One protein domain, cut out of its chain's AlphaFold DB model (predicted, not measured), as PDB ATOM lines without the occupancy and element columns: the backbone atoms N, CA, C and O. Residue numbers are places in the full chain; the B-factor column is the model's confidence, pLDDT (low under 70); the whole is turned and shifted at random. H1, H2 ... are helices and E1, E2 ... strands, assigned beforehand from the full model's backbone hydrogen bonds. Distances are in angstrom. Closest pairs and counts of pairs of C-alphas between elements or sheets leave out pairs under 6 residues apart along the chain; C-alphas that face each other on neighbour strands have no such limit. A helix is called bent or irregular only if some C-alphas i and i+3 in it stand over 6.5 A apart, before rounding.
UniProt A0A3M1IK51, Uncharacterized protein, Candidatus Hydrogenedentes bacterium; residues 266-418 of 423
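AT A GLANCE: This is residues 266 to 418 of the 423 residues of an uncharacterized protein of Candidatus Hydrogenedentes bacterium (UniProt A0A3M1IK51). A strongly twisted sheet of six strands curls round one helix, H4, while the longest helix, H3, crosses H4 and covers strands E5 and E6 on the same face. H1 packs on the opposite face, and H2 and H5 lie side by side at the margin, H2 off the sheet and H5 only grazing it. The printed part has 153 residues, with five named helices and six named strands in the order E1 E2 H1 E3 E4 H2 H3 H4 E5 E6 H5. The sheet runs E1 E2 E4 E3 E5 E6, all antiparallel, and the class is mixed, helices and strands. The whole is compact and rounded, with a radius of gyration of the C-alphas of 14.5 A and spans of 40 by 38 by 30 A.

HOW THE PARTS SIT: E1, residues 267 to 272, an edge strand, forms a hairpin with E2, residues 275 to 279; N 269 and O 277 are 2.8 A apart, within hydrogen-bond range. E2 neighbours E4, residues 310 to 314, with N 278 and O 311 at 2.8 A. E4 forms a hairpin with E3, residues 297 to 300, with N 312 and O 297 at 2.8 A. E3 neighbours E5, residues 381 to 389, with N 298 and O 387 at 2.8 A. E5 forms a hairpin with the other edge strand, E6, residues 395 to 404, with N 386 and O 399 at 2.8 A. The sheet curls round H4, residues 360 to 371; the closest C-alphas of H4 and E6, Gly 368 and Ala 403, are 5.9 A apart. H3, residues 337 to 354, is over E5 and E6 at a height over the sheet of 10.1 A. With residues 340 to 348 alone it touches H4, about perpendicular at 79 degrees; their closest C-alphas, Glu 344 and Gly 360, are 4.0 A apart. H1, residues 283 to 291, is on the opposite face from H3 at a height over the sheet of 9.2 A, over E4. E2, H1 and E3 form a split strand-helix-strand unit, two strands running the same way with E4 between them, and its crossover is right-handed. H2, residues 324 to 334, touches H5, residues 409 to 416, at a shallow tilt of 31 degrees, opposite ways; their closest C-alphas, Ser 325 and His 415, are 6.9 A apart. In H1, H4 and H5 every O i to N i+4 pair is within hydrogen-bond range, in H3 13 of 14, and in H2 3 of 7, beside 5 of 8 O i to N i+3 pairs.

IN THESE COORDINATES: E1 begins at C-alpha 267, (26.250, 25.616, 68.613). From first to last C-alpha E5 measures 25.5 A, E6 25.3 A, H3 24.9 A and H4 16.4 A. H2, 16.1 A, is irregular: C-alphas 325 and 328 are 8.0 A apart. H5 ends at C-alpha 416, (13.512, 30.138, 64.308).

THE WHOLE: The two C-alphas farthest apart, those of Lys 327 and Glu 392, are 40.1 A apart. The printed part has no cut, and no link is long. The mean pLDDT of the printed part is 70.4; 64 residues are under 70, among them residues 316 to 341 and 402 to 418.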
ATOM      1  N   GLY A 266      29.593  24.258  72.034       90.31
ATOM      2  CA  GLY A 266      28.785  23.946  70.869       90.31
ATOM      3  C   GLY A 266      28.074  25.127  70.210       90.31
ATOM      4  O   GLY A 266      28.185  26.306  70.580       90.31
ATOM      5  N   ARG A 267      27.301  24.774  69.186       90.56
ATOM      6  CA  ARG A 267      26.250  25.616  68.613       90.56
ATOM      7  C   ARG A 267      24.985  25.382  69.430       90.56
ATOM      8  O   ARG A 267      24.517  24.250  69.489       90.56
ATOM      9  N   GLN A 268      24.461  26.428  70.063       90.06
ATOM     10  CA  GLN A 268      23.254  26.330  70.887       90.06
ATOM     11  C   GLN A 268      22.051  26.824  70.094       90.06
ATOM     12  O   GLN A 268      22.058  27.946  69.593       90.06
ATOM     13  N   ILE A 269      21.039  25.974  69.982       86.31
ATOM     14  CA  ILE A 269      19.779  26.250  69.304       86.31
ATOM     15  C   ILE A 269      18.691  26.228  70.368       86.31
ATOM     16  O   ILE A 269      18.411  25.191  70.971       86.31
ATOM     17  N   LYS A 270      18.092  27.388  70.613       84.69
ATOM     18  CA  LYS A 270      16.984  27.534  71.552       84.69
ATOM     19  C   LYS A 270      15.699  27.039  70.894       84.69
ATOM     20  O   LYS A 270      15.304  27.567  69.859       84.69
ATOM     21  N   ILE A 271      15.068  26.024  71.482       81.62
ATOM     22  CA  ILE A 271      13.806  25.461  70.978       81.62
ATOM     23  C   ILE A 271      12.629  26.263  71.530       81.62
ATOM     24  O   ILE A 271      11.736  26.670  70.789       81.62
ATOM     25  N   ARG A 272      12.668  26.537  72.836       80.38
ATOM     26  CA  ARG A 272      11.728  27.383  73.577       80.38
ATOM     27  C   ARG A 272      12.370  27.824  74.901       80.38
ATOM     28  O   ARG A 272      13.468  27.350  75.206       80.38
ATOM     29  N   PRO A 273      11.724  28.685  75.709       79.88
ATOM     30  CA  PRO A 273      12.268  29.029  77.013       79.88
ATOM     31  C   PRO A 273      12.521  27.795  77.884       79.88
ATOM     32  O   PRO A 273      11.638  26.943  78.023       79.88
ATOM     33  N   GLY A 274      13.732  27.686  78.432       80.50
ATOM     34  CA  GLY A 274      14.153  26.567  79.270       80.50
ATOM     35  C   GLY A 274      14.470  25.263  78.537       80.50
ATOM     36  O   GLY A 274      14.652  24.253  79.218       80.50
ATOM     37  N   LEU A 275      14.533  25.248  77.198       83.94
ATOM     38  CA  LEU A 275      14.893  24.062  76.409       83.94
ATOM     39  C   LEU A 275      15.767  24.425  75.199       83.94
ATOM     40  O   LEU A 275      15.351  25.166  74.301       83.94
ATOM     41  N   LYS A 276      16.969  23.846  75.138       87.88
ATOM     42  CA  LYS A 276      17.922  24.072  74.044       87.88
ATOM     43  C   LYS A 276      18.646  22.799  73.616       87.88
ATOM     44  O   LYS A 276      18.900  21.906  74.422       87.88
ATOM     45  N   LEU A 277      19.028  22.769  72.345       90.50
ATOM     46  CA  LEU A 277      19.882  21.755  71.736       90.50
ATOM     47  C   LEU A 277      21.295  22.323  71.557       90.50
ATOM     48  O   LEU A 277      21.465  23.389  70.967       90.50
ATOM     49  N   ILE A 278      22.309  21.614  72.040       93.56
ATOM     50  CA  ILE A 278      23.721  21.986  71.926       93.56
ATOM     51  C   ILE A 278      24.403  20.978  71.011       93.56
ATOM     52  O   ILE A 278      24.421  19.798  71.328       93.56
ATOM     53  N   ILE A 279      24.970  21.427  69.893       93.69
ATOM     54  CA  ILE A 279      25.630  20.559  68.905       93.69
ATOM     55  C   ILE A 279      27.129  20.845  68.903       93.69
ATOM     56  O   ILE A 279      27.541  22.000  68.751       93.69
ATOM     57  N   GLY A 280      27.945  19.802  69.039       93.38
ATOM     58  CA  GLY A 280      29.401  19.921  69.083       93.38
ATOM     59  C   GLY A 280      29.979  20.484  67.786       93.38
ATOM     60  O   GLY A 280      29.525  20.161  66.685       93.38
ATOM     61  N   ARG A 281      30.978  21.362  67.902       90.12
ATOM     62  CA  ARG A 281      31.683  21.949  66.750       90.12
ATOM     63  C   ARG A 281      32.878  21.107  66.315       90.12
ATOM     64  O   ARG A 281      33.203  21.103  65.132       90.12
ATOM     65  N   PHE A 282      33.514  20.430  67.262       90.94
ATOM     66  CA  PHE A 282      34.689  19.585  67.071       90.94
ATOM     67  C   PHE A 282      34.738  18.503  68.161       90.94
ATOM     68  O   PHE A 282      33.982  18.557  69.133       90.94
ATOM     69  N   GLU A 283      35.628  17.526  67.998       89.44
ATOM     70  CA  GLU A 283      35.717  16.328  68.846       89.44
ATOM     71  C   GLU A 283      35.900  16.641  70.336       89.44
ATOM     72  O   GLU A 283      35.194  16.096  71.179       89.44
ATOM     73  N   GLY A 284      36.764  17.596  70.664       89.25
ATOM     74  CA  GLY A 284      36.968  18.029  72.040       89.25
ATOM     75  C   GLY A 284      35.699  18.523  72.742       89.25
ATOM     76  O   GLY A 284      35.495  18.228  73.915       89.25
ATOM     77  N   GLU A 285      34.788  19.210  72.041       92.56
ATOM     78  CA  GLU A 285      33.485  19.556  72.629       92.56
ATOM     79  C   GLU A 285      32.583  18.342  72.795       92.56
ATOM     80  O   GLU A 285      31.847  18.285  73.775       92.56
ATOM     81  N   ASN A 286      32.634  17.380  71.868       92.25
ATOM     82  CA  ASN A 286      31.875  16.136  71.994       92.25
ATOM     83  C   ASN A 286      32.278  15.388  73.267       92.25
ATOM     84  O   ASN A 286      31.403  14.965  74.018       92.25
ATOM     85  N   ASN A 287      33.579  15.314  73.552       91.75
ATOM     86  CA  ASN A 287      34.110  14.672  74.755       91.75
ATOM     87  C   ASN A 287      33.639  15.382  76.032       91.75
ATOM     88  O   ASN A 287      33.188  14.737  76.978       91.75
ATOM     89  N   VAL A 288      33.667  16.720  76.049       91.25
ATOM     90  CA  VAL A 288      33.180  17.495  77.201       91.25
ATOM     91  C   VAL A 288      31.664  17.367  77.363       91.25
ATOM     92  O   VAL A 288      31.182  17.188  78.478       91.25
ATOM     93  N   MET A 289      30.888  17.412  76.277       92.00
ATOM     94  CA  MET A 289      29.439  17.195  76.339       92.00
ATOM     95  C   MET A 289      29.098  15.786  76.818       92.00
ATOM     96  O   MET A 289      28.190  15.639  77.631       92.00
ATOM     97  N   TYR A 290      29.843  14.773  76.369       90.25
ATOM     98  CA  TYR A 290      29.712  13.408  76.861       90.25
ATOM     99  C   TYR A 290      29.987  13.348  78.365       90.25
ATOM    100  O   TYR A 290      29.209  12.749  79.103       90.25
ATOM    101  N   PHE A 291      31.038  14.014  78.850       89.12
ATOM    102  CA  PHE A 291      31.337  14.079  80.281       89.12
ATOM    103  C   PHE A 291      30.220  14.746  81.096       89.12
ATOM    104  O   PHE A 291      29.966  14.301  82.206       89.12
ATOM    105  N   TYR A 292      29.537  15.757  80.544       86.38
ATOM    106  CA  TYR A 292      28.451  16.509  81.196       86.38
ATOM    107  C   TYR A 292      27.034  16.059  80.790       86.38
ATOM    108  O   TYR A 292      26.072  16.839  80.897       86.38
ATOM    109  N   ARG A 293      26.892  14.820  80.303       85.50
ATOM    110  CA  ARG A 293      25.613  14.266  79.830       85.50
ATOM    111  C   ARG A 293      24.673  13.794  80.943       85.50
ATOM    112  O   ARG A 293      23.506  13.547  80.670       85.50
ATOM    113  N   GLN A 294      25.155  13.677  82.181       77.50
ATOM    114  CA  GLN A 294      24.355  13.247  83.332       77.50
ATOM    115  C   GLN A 294      23.097  14.096  83.444       77.50
ATOM    116  O   GLN A 294      23.167  15.309  83.309       77.50
ATOM    117  N   ASN A 295      21.943  13.514  83.717       74.19
ATOM    118  CA  ASN A 295      20.664  14.213  83.778       74.19
ATOM    119  C   ASN A 295      20.327  15.067  82.531       74.19
ATOM    120  O   ASN A 295      19.676  16.106  82.634       74.19
ATOM    121  N   ARG A 296      20.817  14.675  81.350       82.94
ATOM    122  CA  ARG A 296      20.507  15.294  80.056       82.94
ATOM    123  C   ARG A 296      20.337  14.221  78.997       82.94
ATOM    124  O   ARG A 296      20.866  13.118  79.104       82.94
ATOM    125  N   VAL A 297      19.601  14.570  77.950       85.38
ATOM    126  CA  VAL A 297      19.492  13.708  76.777       85.38
ATOM    127  C   VAL A 297      20.705  13.959  75.889       85.38
ATOM    128  O   VAL A 297      21.006  15.103  75.545       85.38
ATOM    129  N   TYR A 298      21.394  12.887  75.522       90.12
ATOM    130  CA  TYR A 298      22.562  12.897  74.657       90.12
ATOM    131  C   TYR A 298      22.240  12.185  73.347       90.12
ATOM    132  O   TYR A 298      21.699  11.078  73.347       90.12
ATOM    133  N   LEU A 299      22.563  12.839  72.236       90.69
ATOM    134  CA  LEU A 299      22.386  12.322  70.887       90.69
ATOM    135  C   LEU A 299      23.756  12.061  70.270       90.69
ATOM    136  O   LEU A 299      24.627  12.934  70.270       90.69
ATOM    137  N   GLU A 300      23.918  10.882  69.689       91.19
ATOM    138  CA  GLU A 300      25.128  10.500  68.971       91.19
ATOM    139  C   GLU A 300      24.793   9.758  67.679       91.19
ATOM    140  O   GLU A 300      23.767   9.076  67.565       91.19
ATOM    141  N   PHE A 301      25.671   9.900  66.689       86.94
ATOM    142  CA  PHE A 301      25.649   9.033  65.519       86.94
ATOM    143  C   PHE A 301      26.212   7.649  65.883       86.94
ATOM    144  O   PHE A 301      26.992   7.533  66.833       86.94
ATOM    145  N   PRO A 302      25.843   6.590  65.141       82.56
ATOM    146  CA  PRO A 302      26.503   5.293  65.240       82.56
ATOM    147  C   PRO A 302      28.014   5.447  65.053       82.56
ATOM    148  O   PRO A 302      28.451   6.319  64.301       82.56
ATOM    149  N   LYS A 303      28.817   4.598  65.705       79.81
ATOM    150  CA  LYS A 303      30.290   4.700  65.678       79.81
ATOM    151  C   LYS A 303      30.863   4.642  64.260       79.81
ATOM    152  O   LYS A 303      31.917   5.206  63.991       79.81
ATOM    153  N   GLU A 304      30.155   3.967  63.367       80.75
ATOM    154  CA  GLU A 304      30.497   3.776  61.963       80.75
ATOM    155  C   GLU A 304      30.278   5.051  61.132       80.75
ATOM    156  O   GLU A 304      30.821   5.185  60.036       80.75
ATOM    157  N   ILE A 305      29.486   6.002  61.642       77.75
ATOM    158  CA  ILE A 305      29.097   7.220  60.937       77.75
ATOM    159  C   ILE A 305      29.715   8.431  61.636       77.75
ATOM    160  O   ILE A 305      29.282   8.823  62.720       77.75
ATOM    161  N   PRO A 306      30.687   9.105  61.003       78.75
ATOM    162  CA  PRO A 306      31.279  10.295  61.586       78.75
ATOM    163  C   PRO A 306      30.265  11.447  61.616       78.75
ATOM    164  O   PRO A 306      29.725  11.860  60.585       78.75
ATOM    165  N   GLY A 307      30.078  12.024  62.797       83.44
ATOM    166  CA  GLY A 307      29.242  13.197  63.022       83.44
ATOM    167  C   GLY A 307      29.493  13.797  64.406       83.44
ATOM    168  O   GLY A 307      30.188  13.192  65.225       83.44
ATOM    169  N   PRO A 308      28.986  15.009  64.679       90.62
ATOM    170  CA  PRO A 308      29.061  15.577  66.016       90.62
ATOM    171  C   PRO A 308      28.140  14.821  66.972       90.62
ATOM    172  O   PRO A 308      27.243  14.101  66.550       90.62
ATOM    173  N   SER A 309      28.313  15.057  68.265       93.19
ATOM    174  CA  SER A 309      27.297  14.709  69.258       93.19
ATOM    175  C   SER A 309      26.455  15.929  69.615       93.19
ATOM    176  O   SER A 309      26.828  17.068  69.299       93.19
ATOM    177  N   ALA A 310      25.315  15.702  70.259       93.06
ATOM    178  CA  ALA A 310      24.494  16.777  70.777       93.06
ATOM    179  C   ALA A 310      23.964  16.495  72.182       93.06
ATOM    180  O   ALA A 310      23.785  15.354  72.596       93.06
ATOM    181  N   LEU A 311      23.704  17.574  72.909       92.06
ATOM    182  CA  LEU A 311      23.208  17.569  74.273       92.06
ATOM    183  C   LEU A 311      21.937  18.414  74.339       92.06
ATOM    184  O   LEU A 311      21.942  19.575  73.927       92.06
ATOM    185  N   ILE A 312      20.851  17.848  74.855       88.88
ATOM    186  CA  ILE A 312      19.623  18.594  75.135       88.88
ATOM    187  C   ILE A 312      19.684  19.050  76.590       88.88
ATOM    188  O   ILE A 312      19.743  18.235  77.510       88.88
ATOM    189  N   ASP A 313      19.697  20.364  76.779       87.12
ATOM    190  CA  ASP A 313      19.810  21.017  78.079       87.12
ATOM    191  C   ASP A 313      18.487  21.712  78.412       87.12
ATOM    192  O   ASP A 313      17.920  22.427  77.576       87.12
ATOM    193  N   SER A 314      17.976  21.480  79.621       82.56
ATOM    194  CA  SER A 314      16.684  22.005  80.059       82.56
ATOM    195  C   SER A 314      16.712  22.483  81.508       82.56
ATOM    196  O   SER A 314      17.406  21.908  82.342       82.56
ATOM    197  N   ILE A 315      15.955  23.549  81.787       75.50
ATOM    198  CA  ILE A 315      15.915  24.233  83.086       75.50
ATOM    199  C   ILE A 315      14.769  23.721  83.988       75.50
ATOM    200  O   ILE A 315      14.973  23.687  85.197       75.50
ATOM    201  N   ALA A 316      13.601  23.329  83.443       59.19
ATOM    202  CA  ALA A 316      12.454  22.701  84.150       59.19
ATOM    203  C   ALA A 316      11.247  22.489  83.198       59.19
ATOM    204  O   ALA A 316      11.022  23.310  82.311       59.19
ATOM    205  N   THR A 317      10.608  21.312  83.143       47.81
ATOM    206  CA  THR A 317       9.443  20.755  83.895       47.81
ATOM    207  C   THR A 317       8.030  21.222  83.519       47.81
ATOM    208  O   THR A 317       7.099  20.587  83.990       47.81
ATOM    209  N   GLU A 318       7.826  22.203  82.630       41.16
ATOM    210  CA  GLU A 318       6.481  22.478  82.071       41.16
ATOM    211  C   GLU A 318       6.471  22.651  80.536       41.16
ATOM    212  O   GLU A 318       7.381  23.246  79.941       41.16
ATOM    213  N   GLN A 319       5.439  22.089  79.897       38.72
ATOM    214  CA  GLN A 319       5.110  22.162  78.478       38.72
ATOM    215  C   GLN A 319       4.726  23.597  78.141       38.72
ATOM    216  O   GLN A 319       3.666  24.089  78.519       38.72
ATOM    217  N   VAL A 320       5.580  24.266  77.372       38.84
ATOM    218  CA  VAL A 320       5.240  25.561  76.782       38.84
ATOM    219  C   VAL A 320       4.720  25.308  75.366       38.84
ATOM    220  O   VAL A 320       5.360  24.560  74.619       38.84
ATOM    221  N   PRO A 321       3.597  25.924  74.960       38.19
ATOM    222  CA  PRO A 321       3.106  25.837  73.592       38.19
ATOM    223  C   PRO A 321       4.175  26.274  72.585       38.19
ATOM    224  O   PRO A 321       4.868  27.274  72.788       38.19
ATOM    225  N   LEU A 322       4.298  25.529  71.485       42.94
ATOM    226  CA  LEU A 322       5.190  25.889  70.383       42.94
ATOM    227  C   LEU A 322       4.797  27.278  69.827       42.94
ATOM    228  O   LEU A 322       3.607  27.508  69.607       42.94
ATOM    229  N   PRO A 323       5.751  28.197  69.578       41.75
ATOM    230  CA  PRO A 323       5.453  29.530  69.045       41.75
ATOM    231  C   PRO A 323       4.681  29.502  67.713       41.75
ATOM    232  O   PRO A 323       4.914  28.633  66.878       41.75
ATOM    233  N   ASP A 324       3.852  30.513  67.428       39.03
ATOM    234  CA  ASP A 324       3.046  30.592  66.189       39.03
ATOM    235  C   ASP A 324       3.853  30.593  64.877       39.03
ATOM    236  O   ASP A 324       3.311  30.310  63.806       39.03
ATOM    237  N   SER A 325       5.163  30.861  64.937       40.25
ATOM    238  CA  SER A 325       6.101  30.677  63.816       40.25
ATOM    239  C   SER A 325       6.240  29.212  63.362       40.25
ATOM    240  O   SER A 325       6.873  28.934  62.349       40.25
ATOM    241  N   TRP A 326       5.631  28.256  64.063       44.94
ATOM    242  CA  TRP A 326       5.771  26.816  63.829       44.94
ATOM    243  C   TRP A 326       4.703  26.196  62.914       44.94
ATOM    244  O   TRP A 326       4.544  24.973  62.873       44.94
ATOM    245  N   LYS A 327       3.974  27.006  62.135       43.38
ATOM    246  CA  LYS A 327       2.915  26.520  61.228       43.38
ATOM    247  C   LYS A 327       3.403  25.514  60.166       43.38
ATOM    248  O   LYS A 327       2.630  24.631  59.824       43.38
ATOM    249  N   LYS A 328       4.667  25.570  59.711       44.50
ATOM    250  CA  LYS A 328       5.240  24.593  58.750       44.50
ATOM    251  C   LYS A 328       5.700  23.276  59.394       44.50
ATOM    252  O   LYS A 328       5.518  22.216  58.808       44.50
ATOM    253  N   ALA A 329       6.198  23.318  60.635       43.97
ATOM    254  CA  ALA A 329       6.542  22.110  61.392       43.97
ATOM    255  C   ALA A 329       5.299  21.257  61.712       43.97
ATOM    256  O   ALA A 329       5.391  20.034  61.769       43.97
ATOM    257  N   LYS A 330       4.118  21.882  61.863       48.03
ATOM    258  CA  LYS A 330       2.839  21.170  62.038       48.03
ATOM    259  C   LYS A 330       2.522  20.228  60.873       48.03
ATOM    260  O   LYS A 330       2.100  19.110  61.137       48.03
ATOM    261  N   THR A 331       2.758  20.642  59.627       50.97
ATOM    262  CA  THR A 331       2.470  19.826  58.436       50.97
ATOM    263  C   THR A 331       3.348  18.575  58.374       50.97
ATOM    264  O   THR A 331       2.854  17.489  58.111       50.97
ATOM    265  N   PHE A 332       4.637  18.673  58.708       50.16
ATOM    266  CA  PHE A 332       5.508  17.491  58.770       50.16
ATOM    267  C   PHE A 332       5.228  16.587  59.963       50.16
ATOM    268  O   PHE A 332       5.299  15.368  59.826       50.16
ATOM    269  N   LEU A 333       4.931  17.169  61.129       51.56
ATOM    270  CA  LEU A 333       4.549  16.396  62.311       51.56
ATOM    271  C   LEU A 333       3.245  15.622  62.058       51.56
ATOM    272  O   LEU A 333       3.131  14.501  62.537       51.56
ATOM    273  N   ALA A 334       2.316  16.186  61.277       56.44
ATOM    274  CA  ALA A 334       1.113  15.499  60.803       56.44
ATOM    275  C   ALA A 334       1.430  14.410  59.757       56.44
ATOM    276  O   ALA A 334       0.895  13.313  59.827       56.44
ATOM    277  N   ASN A 335       2.372  14.652  58.840       55.59
ATOM    278  CA  ASN A 335       2.776  13.663  57.827       55.59
ATOM    279  C   ASN A 335       3.608  12.484  58.384       55.59
ATOM    280  O   ASN A 335       3.980  11.593  57.626       55.59
ATOM    281  N   ASN A 336       3.952  12.484  59.677       58.34
ATOM    282  CA  ASN A 336       4.785  11.461  60.323       58.34
ATOM    283  C   ASN A 336       4.153  10.923  61.625       58.34
ATOM    284  O   ASN A 336       4.882  10.567  62.556       58.34
ATOM    285  N   GLU A 337       2.819  10.870  61.711       60.56
ATOM    286  CA  GLU A 337       2.076  10.441  62.910       60.56
ATOM    287  C   GLU A 337       2.541   9.087  63.484       60.56
ATOM    288  O   GLU A 337       2.742   8.969  64.696       60.56
ATOM    289  N   ASP A 338       2.839   8.101  62.633       62.81
ATOM    290  CA  ASP A 338       3.329   6.786  63.077       62.81
ATOM    291  C   ASP A 338       4.660   6.885  63.842       62.81
ATOM    292  O   ASP A 338       4.831   6.299  64.920       62.81
ATOM    293  N   LYS A 339       5.602   7.686  63.318       62.59
ATOM    294  CA  LYS A 339       6.903   7.946  63.957       62.59
ATOM    295  C   LYS A 339       6.722   8.802  65.213       62.59
ATOM    296  O   LYS A 339       7.399   8.551  66.213       62.59
ATOM    297  N   LEU A 340       5.794   9.764  65.197       63.69
ATOM    298  CA  LEU A 340       5.489  10.633  66.336       63.69
ATOM    299  C   LEU A 340       5.083   9.824  67.574       63.69
ATOM    300  O   LEU A 340       5.562  10.136  68.662       63.69
ATOM    301  N   SER A 341       4.316   8.741  67.411       66.88
ATOM    302  CA  SER A 341       3.932   7.865  68.530       66.88
ATOM    303  C   SER A 341       5.144   7.285  69.282       66.88
ATOM    304  O   SER A 341       5.134   7.175  70.510       66.88
ATOM    305  N   ASN A 342       6.228   6.955  68.568       73.25
ATOM    306  CA  ASN A 342       7.462   6.452  69.170       73.25
ATOM    307  C   ASN A 342       8.203   7.564  69.926       73.25
ATOM    308  O   ASN A 342       8.627   7.380  71.068       73.25
ATOM    309  N   PHE A 343       8.302   8.752  69.324       70.12
ATOM    310  CA  PHE A 343       8.892   9.921  69.977       70.12
ATOM    311  C   PHE A 343       8.107  10.355  71.217       70.12
ATOM    312  O   PHE A 343       8.718  10.743  72.209       70.12
ATOM    313  N   GLU A 344       6.778  10.265  71.201       73.88
ATOM    314  CA  GLU A 344       5.929  10.554  72.358       73.88
ATOM    315  C   GLU A 344       6.147   9.556  73.493       73.88
ATOM    316  O   GLU A 344       6.323   9.981  74.634       73.88
ATOM    317  N   LYS A 345       6.239   8.252  73.196       74.56
ATOM    318  CA  LYS A 345       6.590   7.230  74.199       74.56
ATOM    319  C   LYS A 345       7.946   7.518  74.844       74.56
ATOM    320  O   LYS A 345       8.075   7.460  76.065       74.56
ATOM    321  N   ILE A 346       8.957   7.860  74.045       73.81
ATOM    322  CA  ILE A 346      10.307   8.172  74.547       73.81
ATOM    323  C   ILE A 346      10.299   9.467  75.363       73.81
ATOM    324  O   ILE A 346      10.877   9.517  76.447       73.81
ATOM    325  N   ALA A 347       9.598  10.496  74.892       71.94
ATOM    326  CA  ALA A 347       9.448  11.757  75.603       71.94
ATOM    327  C   ALA A 347       8.715  11.581  76.945       71.94
ATOM    328  O   ALA A 347       9.117  12.176  77.941       71.94
ATOM    329  N   GLN A 348       7.703  10.709  77.009       73.12
ATOM    330  CA  GLN A 348       7.045  10.331  78.260       73.12
ATOM    331  C   GLN A 348       7.996   9.588  79.208       73.12
ATOM    332  O   GLN A 348       8.049   9.936  80.387       73.12
ATOM    333  N   LYS A 349       8.800   8.631  78.712       72.81
ATOM    334  CA  LYS A 349       9.838   7.961  79.523       72.81
ATOM    335  C   LYS A 349      10.831   8.972  80.107       72.81
ATOM    336  O   LYS A 349      11.119   8.919  81.299       72.81
ATOM    337  N   ILE A 350      11.313   9.917  79.290       72.06
ATOM    338  CA  ILE A 350      12.194  11.008  79.737       72.06
ATOM    339  C   ILE A 350      11.473  11.853  80.794       72.06
ATOM    340  O   ILE A 350      11.984  12.019  81.893       72.06
ATOM    341  N   LYS A 351      10.244  12.308  80.535       72.19
ATOM    342  CA  LYS A 351       9.473  13.106  81.499       72.19
ATOM    343  C   LYS A 351       9.361  12.421  82.865       72.19
ATOM    344  O   LYS A 351       9.587  13.070  83.883       72.19
ATOM    345  N   VAL A 352       9.040  11.126  82.891       65.38
ATOM    346  CA  VAL A 352       8.906  10.347  84.135       65.38
ATOM    347  C   VAL A 352      10.239  10.241  84.877       65.38
ATOM    348  O   VAL A 352      10.278  10.438  86.088       65.38
ATOM    349  N   LEU A 353      11.330   9.963  84.163       61.22
ATOM    350  CA  LEU A 353      12.635   9.700  84.773       61.22
ATOM    351  C   LEU A 353      13.382  10.971  85.187       61.22
ATOM    352  O   LEU A 353      14.140  10.957  86.153       61.22
ATOM    353  N   THR A 354      13.185  12.070  84.466       58.41
ATOM    354  CA  THR A 354      14.071  13.244  84.539       58.41
ATOM    355  C   THR A 354      13.336  14.500  84.989       58.41
ATOM    356  O   THR A 354      13.957  15.542  85.208       58.41
ATOM    357  N   LYS A 355      11.999  14.429  85.082       60.00
ATOM    358  CA  LYS A 355      11.084  15.571  85.234       60.00
ATOM    359  C   LYS A 355      11.223  16.615  84.120       60.00
ATOM    360  O   LYS A 355      10.564  17.646  84.168       60.00
ATOM    361  N   THR A 356      12.047  16.372  83.098       62.34
ATOM    362  CA  THR A 356      12.191  17.261  81.948       62.34
ATOM    363  C   THR A 356      10.940  17.138  81.098       62.34
ATOM    364  O   THR A 356      10.730  16.132  80.425       62.34
ATOM    365  N   GLU A 357      10.098  18.165  81.109       67.50
ATOM    366  CA  GLU A 357       8.982  18.208  80.178       67.50
ATOM    367  C   GLU A 357       9.489  18.528  78.781       67.50
ATOM    368  O   GLU A 357       9.979  19.622  78.510       67.50
ATOM    369  N   MET A 358       9.372  17.541  77.905       73.94
ATOM    370  CA  MET A 358       9.656  17.620  76.483       73.94
ATOM    371  C   MET A 358       8.555  16.839  75.776       73.94
ATOM    372  O   MET A 358       8.173  15.760  76.221       73.94
ATOM    373  N   SER A 359       8.001  17.395  74.710       73.62
ATOM    374  CA  SER A 359       7.022  16.712  73.867       73.62
ATOM    375  C   SER A 359       7.718  15.834  72.825       73.62
ATOM    376  O   SER A 359       8.847  16.117  72.411       73.62
ATOM    377  N   GLY A 360       7.024  14.803  72.328       69.62
ATOM    378  CA  GLY A 360       7.522  14.002  71.203       69.62
ATOM    379  C   GLY A 360       7.828  14.860  69.968       69.62
ATOM    380  O   GLY A 360       8.819  14.629  69.284       69.62
ATOM    381  N   LYS A 361       7.047  15.928  69.752       70.44
ATOM    382  CA  LYS A 361       7.242  16.913  68.674       70.44
ATOM    383  C   LYS A 361       8.570  17.664  68.796       70.44
ATOM    384  O   LYS A 361       9.294  17.799  67.812       70.44
ATOM    385  N   GLU A 362       8.910  18.136  69.995       76.69
ATOM    386  CA  GLU A 362      10.189  18.814  70.257       76.69
ATOM    387  C   GLU A 362      11.373  17.859  70.099       76.69
ATOM    388  O   GLU A 362      12.383  18.226  69.496       76.69
ATOM    389  N   LEU A 363      11.238  16.625  70.596       77.56
ATOM    390  CA  LEU A 363      12.281  15.613  70.474       77.56
ATOM    391  C   LEU A 363      12.527  15.223  69.011       77.56
ATOM    392  O   LEU A 363      13.676  15.172  68.570       77.56
ATOM    393  N   MET A 364      11.453  15.009  68.248       74.06
ATOM    394  CA  MET A 364      11.520  14.703  66.822       74.06
ATOM    395  C   MET A 364      12.185  15.840  66.039       74.06
ATOM    396  O   MET A 364      13.040  15.581  65.191       74.06
ATOM    397  N   LEU A 365      11.865  17.100  66.358       75.00
ATOM    398  CA  LEU A 365      12.537  18.241  65.738       75.00
ATOM    399  C   LEU A 365      14.031  18.263  66.068       75.00
ATOM    400  O   LEU A 365      14.846  18.429  65.163       75.00
ATOM    401  N   MET A 366      14.406  18.128  67.341       82.19
ATOM    402  CA  MET A 366      15.814  18.166  67.745       82.19
ATOM    403  C   MET A 366      16.622  17.047  67.083       82.19
ATOM    404  O   MET A 366      17.724  17.307  66.600       82.19
ATOM    405  N   ALA A 367      16.052  15.843  66.978       78.69
ATOM    406  CA  ALA A 367      16.628  14.736  66.220       78.69
ATOM    407  C   ALA A 367      16.802  15.086  64.729       78.69
ATOM    408  O   ALA A 367      17.875  14.875  64.166       78.69
ATOM    409  N   GLY A 368      15.785  15.688  64.100       75.19
ATOM    410  CA  GLY A 368      15.850  16.137  62.705       75.19
ATOM    411  C   GLY A 368      16.901  17.229  62.461       75.19
ATOM    412  O   GLY A 368      17.648  17.162  61.485       75.19
ATOM    413  N   ILE A 369      17.015  18.211  63.364       77.62
ATOM    414  CA  ILE A 369      18.059  19.248  63.318       77.62
ATOM    415  C   ILE A 369      19.441  18.606  63.462       77.62
ATOM    416  O   ILE A 369      20.347  18.928  62.696       77.62
ATOM    417  N   PHE A 370      19.607  17.691  64.417       82.94
ATOM    418  CA  PHE A 370      20.870  16.999  64.660       82.94
ATOM    419  C   PHE A 370      21.342  16.201  63.434       82.94
ATOM    420  O   PHE A 370      22.498  16.326  63.027       82.94
ATOM    421  N   LEU A 371      20.431  15.484  62.765       78.25
ATOM    422  CA  LEU A 371      20.716  14.719  61.545       78.25
ATOM    423  C   LEU A 371      21.259  15.554  60.376       78.25
ATOM    424  O   LEU A 371      21.892  14.997  59.477       78.25
ATOM    425  N   ARG A 372      21.051  16.875  60.364       76.06
ATOM    426  CA  ARG A 372      21.614  17.772  59.336       76.06
ATOM    427  C   ARG A 372      23.113  17.996  59.483       76.06
ATOM    428  O   ARG A 372      23.765  18.377  58.519       76.06
ATOM    429  N   TYR A 373      23.663  17.755  60.669       77.12
ATOM    430  CA  TYR A 373      25.090  17.925  60.932       77.12
ATOM    431  C   TYR A 373      25.918  16.669  60.614       77.12
ATOM    432  O   TYR A 373      27.109  16.623  60.928       77.12
ATOM    433  N   ARG A 374      25.316  15.664  59.966       73.56
ATOM    434  CA  ARG A 374      26.023  14.503  59.408       73.56
ATOM    435  C   ARG A 374      26.988  14.915  58.287       73.56
ATOM    436  O   ARG A 374      26.801  15.949  57.643       73.56
ATOM    437  N   LYS A 375      28.009  14.099  57.998       67.25
ATOM    438  CA  LYS A 375      28.857  14.317  56.807       67.25
ATOM    439  C   LYS A 375      28.027  14.214  55.513       67.25
ATOM    440  O   LYS A 375      27.106  13.409  55.436       67.25
ATOM    441  N   LYS A 376      28.412  14.982  54.477       59.03
ATOM    442  CA  LYS A 376      27.712  15.135  53.175       59.03
ATOM    443  C   LYS A 376      27.296  13.832  52.465       59.03
ATOM    444  O   LYS A 376      26.380  13.881  51.659       59.03
ATOM    445  N   ASN A 377      27.928  12.698  52.770       60.38
ATOM    446  CA  ASN A 377      27.689  11.419  52.089       60.38
ATOM    447  C   ASN A 377      26.832  10.437  52.907       60.38
ATOM    448  O   ASN A 377      26.739   9.265  52.556       60.38
ATOM    449  N   ALA A 378      26.262  10.875  54.029       60.97
ATOM    450  CA  ALA A 378      25.509  10.000  54.911       60.97
ATOM    451  C   ALA A 378      24.012   9.943  54.498       60.97
ATOM    452  O   ALA A 378      23.456  10.991  54.138       60.97
ATOM    453  N   PRO A 379      23.365   8.755  54.550       63.28
ATOM    454  CA  PRO A 379      21.974   8.529  54.133       63.28
ATOM    455  C   PRO A 379      20.965   9.555  54.677       63.28
ATOM    456  O   PRO A 379      21.178  10.158  55.729       63.28
ATOM    457  N   ALA A 380      19.851   9.754  53.963       59.97
ATOM    458  CA  ALA A 380      18.784  10.676  54.379       59.97
ATOM    459  C   ALA A 380      18.029  10.200  55.633       59.97
ATOM    460  O   ALA A 380      17.633  11.022  56.463       59.97
ATOM    461  N   GLU A 381      17.891   8.883  55.792       64.88
ATOM    462  CA  GLU A 381      17.401   8.238  57.006       64.88
ATOM    463  C   GLU A 381      18.562   7.539  57.707       64.88
ATOM    464  O   GLU A 381      19.190   6.635  57.153       64.88
ATOM    465  N   LEU A 382      18.865   7.971  58.930       70.06
ATOM    466  CA  LEU A 382      19.947   7.405  59.725       70.06
ATOM    467  C   LEU A 382      19.483   7.109  61.142       70.06
ATOM    468  O   LEU A 382      18.836   7.966  61.753       70.06
ATOM    469  N   PRO A 383      19.844   5.936  61.690       77.50
ATOM    470  CA  PRO A 383      19.629   5.675  63.097       77.50
ATOM    471  C   PRO A 383      20.592   6.555  63.897       77.50
ATOM    472  O   PRO A 383      21.802   6.424  63.761       77.50
ATOM    473  N   ILE A 384      20.073   7.441  64.737       84.44
ATOM    474  CA  ILE A 384      20.838   8.088  65.810       84.44
ATOM    475  C   ILE A 384      20.553   7.359  67.117       84.44
ATOM    476  O   ILE A 384      19.474   6.796  67.305       84.44
ATOM    477  N   THR A 385      21.512   7.374  68.032       86.50
ATOM    478  CA  THR A 385      21.291   6.861  69.382       86.50
ATOM    479  C   THR A 385      20.924   8.022  70.285       86.50
ATOM    480  O   THR A 385      21.663   9.003  70.387       86.50
ATOM    481  N   LEU A 386      19.777   7.901  70.943       88.00
ATOM    482  CA  LEU A 386      19.402   8.735  72.068       88.00
ATOM    483  C   LEU A 386      19.757   7.993  73.342       88.00
ATOM    484  O   LEU A 386      19.338   6.854  73.538       88.00
ATOM    485  N   SER A 387      20.488   8.660  74.224       84.06
ATOM    486  CA  SER A 387      20.757   8.153  75.558       84.06
ATOM    487  C   SER A 387      20.405   9.177  76.626       84.06
ATOM    488  O   SER A 387      20.475  10.386  76.410       84.06
ATOM    489  N   PHE A 388      20.011   8.676  77.788       79.69
ATOM    490  CA  PHE A 388      19.865   9.467  78.998       79.69
ATOM    491  C   PHE A 388      20.561   8.736  80.138       79.69
ATOM    492  O   PHE A 388      20.331   7.539  80.341       79.69
ATOM    493  N   THR A 389      21.392   9.459  80.883       69.81
ATOM    494  CA  THR A 389      22.076   8.937  82.069       69.81
ATOM    495  C   THR A 389      21.636   9.682  83.319       69.81
ATOM    496  O   THR A 389      21.411  10.888  83.244       69.81
ATOM    497  N   ASP A 390      21.573   9.011  84.464       66.12
ATOM    498  CA  ASP A 390      21.371   9.664  85.764       66.12
ATOM    499  C   ASP A 390      22.619  10.455  86.228       66.12
ATOM    500  O   ASP A 390      23.565  10.665  85.463       66.12
ATOM    501  N   PHE A 391      22.606  10.942  87.474       64.62
ATOM    502  CA  PHE A 391      23.735  11.664  88.078       64.62
ATOM    503  C   PHE A 391      24.956  10.781  88.360       64.62
ATOM    504  O   PHE A 391      26.071  11.299  88.387       64.62
ATOM    505  N   GLU A 392      24.758   9.475  88.523       64.19
ATOM    506  CA  GLU A 392      25.821   8.483  88.726       64.19
ATOM    507  C   GLU A 392      26.431   8.021  87.390       64.19
ATOM    508  O   GLU A 392      27.481   7.384  87.359       64.19
ATOM    509  N   GLY A 393      25.816   8.402  86.266       64.62
ATOM    510  CA  GLY A 393      26.251   8.050  84.918       64.62
ATOM    511  C   GLY A 393      25.645   6.745  84.398       64.62
ATOM    512  O   GLY A 393      25.987   6.330  83.284       64.62
ATOM    513  N   ASN A 394      24.722   6.127  85.140       69.06
ATOM    514  CA  ASN A 394      24.018   4.928  84.706       69.06
ATOM    515  C   ASN A 394      23.066   5.288  83.566       69.06
ATOM    516  O   ASN A 394      22.300   6.249  83.649       69.06
ATOM    517  N   THR A 395      23.108   4.522  82.478       78.44
ATOM    518  CA  THR A 395      22.226   4.752  81.327       78.44
ATOM    519  C   THR A 395      20.829   4.224  81.636       78.44
ATOM    520  O   THR A 395      20.636   3.015  81.693       78.44
ATOM    521  N   LEU A 396      19.857   5.124  81.809       69.38
ATOM    522  CA  LEU A 396      18.459   4.760  82.077       69.38
ATOM    523  C   LEU A 396      17.647   4.579  80.791       69.38
ATOM    524  O   LEU A 396      16.682   3.821  80.759       69.38
ATOM    525  N   ILE A 397      18.019   5.296  79.729       76.75
ATOM    526  CA  ILE A 397      17.372   5.208  78.419       76.75
ATOM    527  C   ILE A 397      18.461   5.075  77.369       76.75
ATOM    528  O   ILE A 397      19.417   5.852  77.365       76.75
ATOM    529  N   LYS A 398      18.292   4.120  76.455       83.56
ATOM    530  CA  LYS A 398      19.080   4.013  75.232       83.56
ATOM    531  C   LYS A 398      18.179   3.528  74.106       83.56
ATOM    532  O   LYS A 398      17.791   2.366  74.086       83.56
ATOM    533  N   GLU A 399      17.838   4.423  73.194       82.12
ATOM    534  CA  GLU A 399      16.875   4.173  72.120       82.12
ATOM    535  C   GLU A 399      17.513   4.529  70.775       82.12
ATOM    536  O   GLU A 399      18.237   5.522  70.658       82.12
ATOM    537  N   LYS A 400      17.248   3.721  69.746       80.62
ATOM    538  CA  LYS A 400      17.636   4.048  68.370       80.62
ATOM    539  C   LYS A 400      16.488   4.799  67.710       80.62
ATOM    540  O   LYS A 400      15.365   4.305  67.659       80.62
ATOM    541  N   LEU A 401      16.776   5.987  67.197       74.00
ATOM    542  CA  LEU A 401      15.809   6.835  66.515       74.00
ATOM    543  C   LEU A 401      16.170   6.921  65.041       74.00
ATOM    544  O   LEU A 401      17.254   7.385  64.701       74.00
ATOM    545  N   THR A 402      15.245   6.550  64.165       66.25
ATOM    546  CA  THR A 402      15.370   6.821  62.731       66.25
ATOM    547  C   THR A 402      14.530   8.052  62.416       66.25
ATOM    548  O   THR A 402      13.313   7.962  62.253       66.25
ATOM    549  N   ALA A 403      15.163   9.224  62.398       60.97
ATOM    550  CA  ALA A 403      14.508  10.458  61.975       60.97
ATOM    551  C   ALA A 403      14.802  10.734  60.491       60.97
ATOM    552  O   ALA A 403      15.853  10.360  59.971       60.97
ATOM    553  N   ILE A 404      13.850  11.369  59.805       58.25
ATOM    554  CA  ILE A 404      14.040  11.840  58.430       58.25
ATOM    555  C   ILE A 404      14.741  13.193  58.506       58.25
ATOM    556  O   ILE A 404      14.332  14.071  59.273       58.25
ATOM    557  N   ALA A 405      15.796  13.366  57.711       54.41
ATOM    558  CA  ALA A 405      16.388  14.671  57.483       54.41
ATOM    559  C   ALA A 405      15.321  15.616  56.916       54.41
ATOM    560  O   ALA A 405      14.843  15.445  55.803       54.41
ATOM    561  N   TYR A 406      14.914  16.604  57.702       51.53
ATOM    562  CA  TYR A 406      13.948  17.595  57.250       51.53
ATOM    563  C   TYR A 406      14.647  18.467  56.196       51.53
ATOM    564  O   TYR A 406      15.483  19.290  56.570       51.53
ATOM    565  N   ASP A 407      14.381  18.281  54.902       42.34
ATOM    566  CA  ASP A 407      15.063  19.022  53.824       42.34
ATOM    567  C   ASP A 407      14.666  20.518  53.786       42.34
ATOM    568  O   ASP A 407      15.470  21.364  53.404       42.34
ATOM    569  N   GLU A 408      13.533  20.907  54.381       42.62
ATOM    570  CA  GLU A 408      13.076  22.312  54.492       42.62
ATOM    571  C   GLU A 408      13.512  23.057  55.769       42.62
ATOM    572  O   GLU A 408      13.130  24.201  56.004       42.62
ATOM    573  N   ALA A 409      14.309  22.464  56.653       40.78
ATOM    574  CA  ALA A 409      14.742  23.152  57.872       40.78
ATOM    575  C   ALA A 409      15.715  24.334  57.643       40.78
ATOM    576  O   ALA A 409      16.185  24.889  58.627       40.78
ATOM    577  N   ASP A 410      16.010  24.760  56.404       40.44
ATOM    578  CA  ASP A 410      16.529  26.119  56.160       40.44
ATOM    579  C   ASP A 410      15.430  27.170  56.343       40.44
ATOM    580  O   ASP A 410      15.721  28.238  56.860       40.44
ATOM    581  N   GLU A 411      14.159  26.863  56.071       41.31
ATOM    582  CA  GLU A 411      13.049  27.736  56.460       41.31
ATOM    583  C   GLU A 411      12.803  27.684  57.966       41.31
ATOM    584  O   GLU A 411      12.633  28.731  58.571       41.31
ATOM    585  N   ILE A 412      12.861  26.517  58.621       44.22
ATOM    586  CA  ILE A 412      12.729  26.445  60.091       44.22
ATOM    587  C   ILE A 412      13.940  27.087  60.776       44.22
ATOM    588  O   ILE A 412      13.760  27.826  61.734       44.22
ATOM    589  N   LYS A 413      15.162  26.891  60.272       41.75
ATOM    590  CA  LYS A 413      16.357  27.614  60.722       41.75
ATOM    591  C   LYS A 413      16.179  29.106  60.481       41.75
ATOM    592  O   LYS A 413      16.262  29.843  61.441       41.75
ATOM    593  N   ASN A 414      15.840  29.569  59.283       42.34
ATOM    594  CA  ASN A 414      15.651  30.997  59.011       42.34
ATOM    595  C   ASN A 414      14.470  31.602  59.782       42.34
ATOM    596  O   ASN A 414      14.513  32.782  60.082       42.34
ATOM    597  N   HIS A 415      13.451  30.829  60.164       41.53
ATOM    598  CA  HIS A 415      12.254  31.326  60.850       41.53
ATOM    599  C   HIS A 415      12.337  31.204  62.387       41.53
ATOM    600  O   HIS A 415      11.849  32.084  63.098       41.53
ATOM    601  N   ILE A 416      13.033  30.185  62.916       40.34
ATOM    602  CA  ILE A 416      13.512  30.138  64.308       40.34
ATOM    603  C   ILE A 416      14.571  31.221  64.504       40.34
ATOM    604  O   ILE A 416      14.504  31.917  65.501       40.34
ATOM    605  N   LEU A 417      15.482  31.442  63.553       38.62
ATOM    606  CA  LEU A 417      16.485  32.513  63.593       38.62
ATOM    607  C   LEU A 417      15.928  33.908  63.247       38.62
ATOM    608  O   LEU A 417      16.566  34.898  63.581       38.62
ATOM    609  N   ALA A 418      14.754  34.017  62.611       36.31
ATOM    610  CA  ALA A 418      14.076  35.303  62.382       36.31
ATOM    611  C   ALA A 418      13.267  35.783  63.599       36.31
ATOM    612  O   ALA A 418      12.841  36.936  63.628       36.31
TER     613      ALA A 418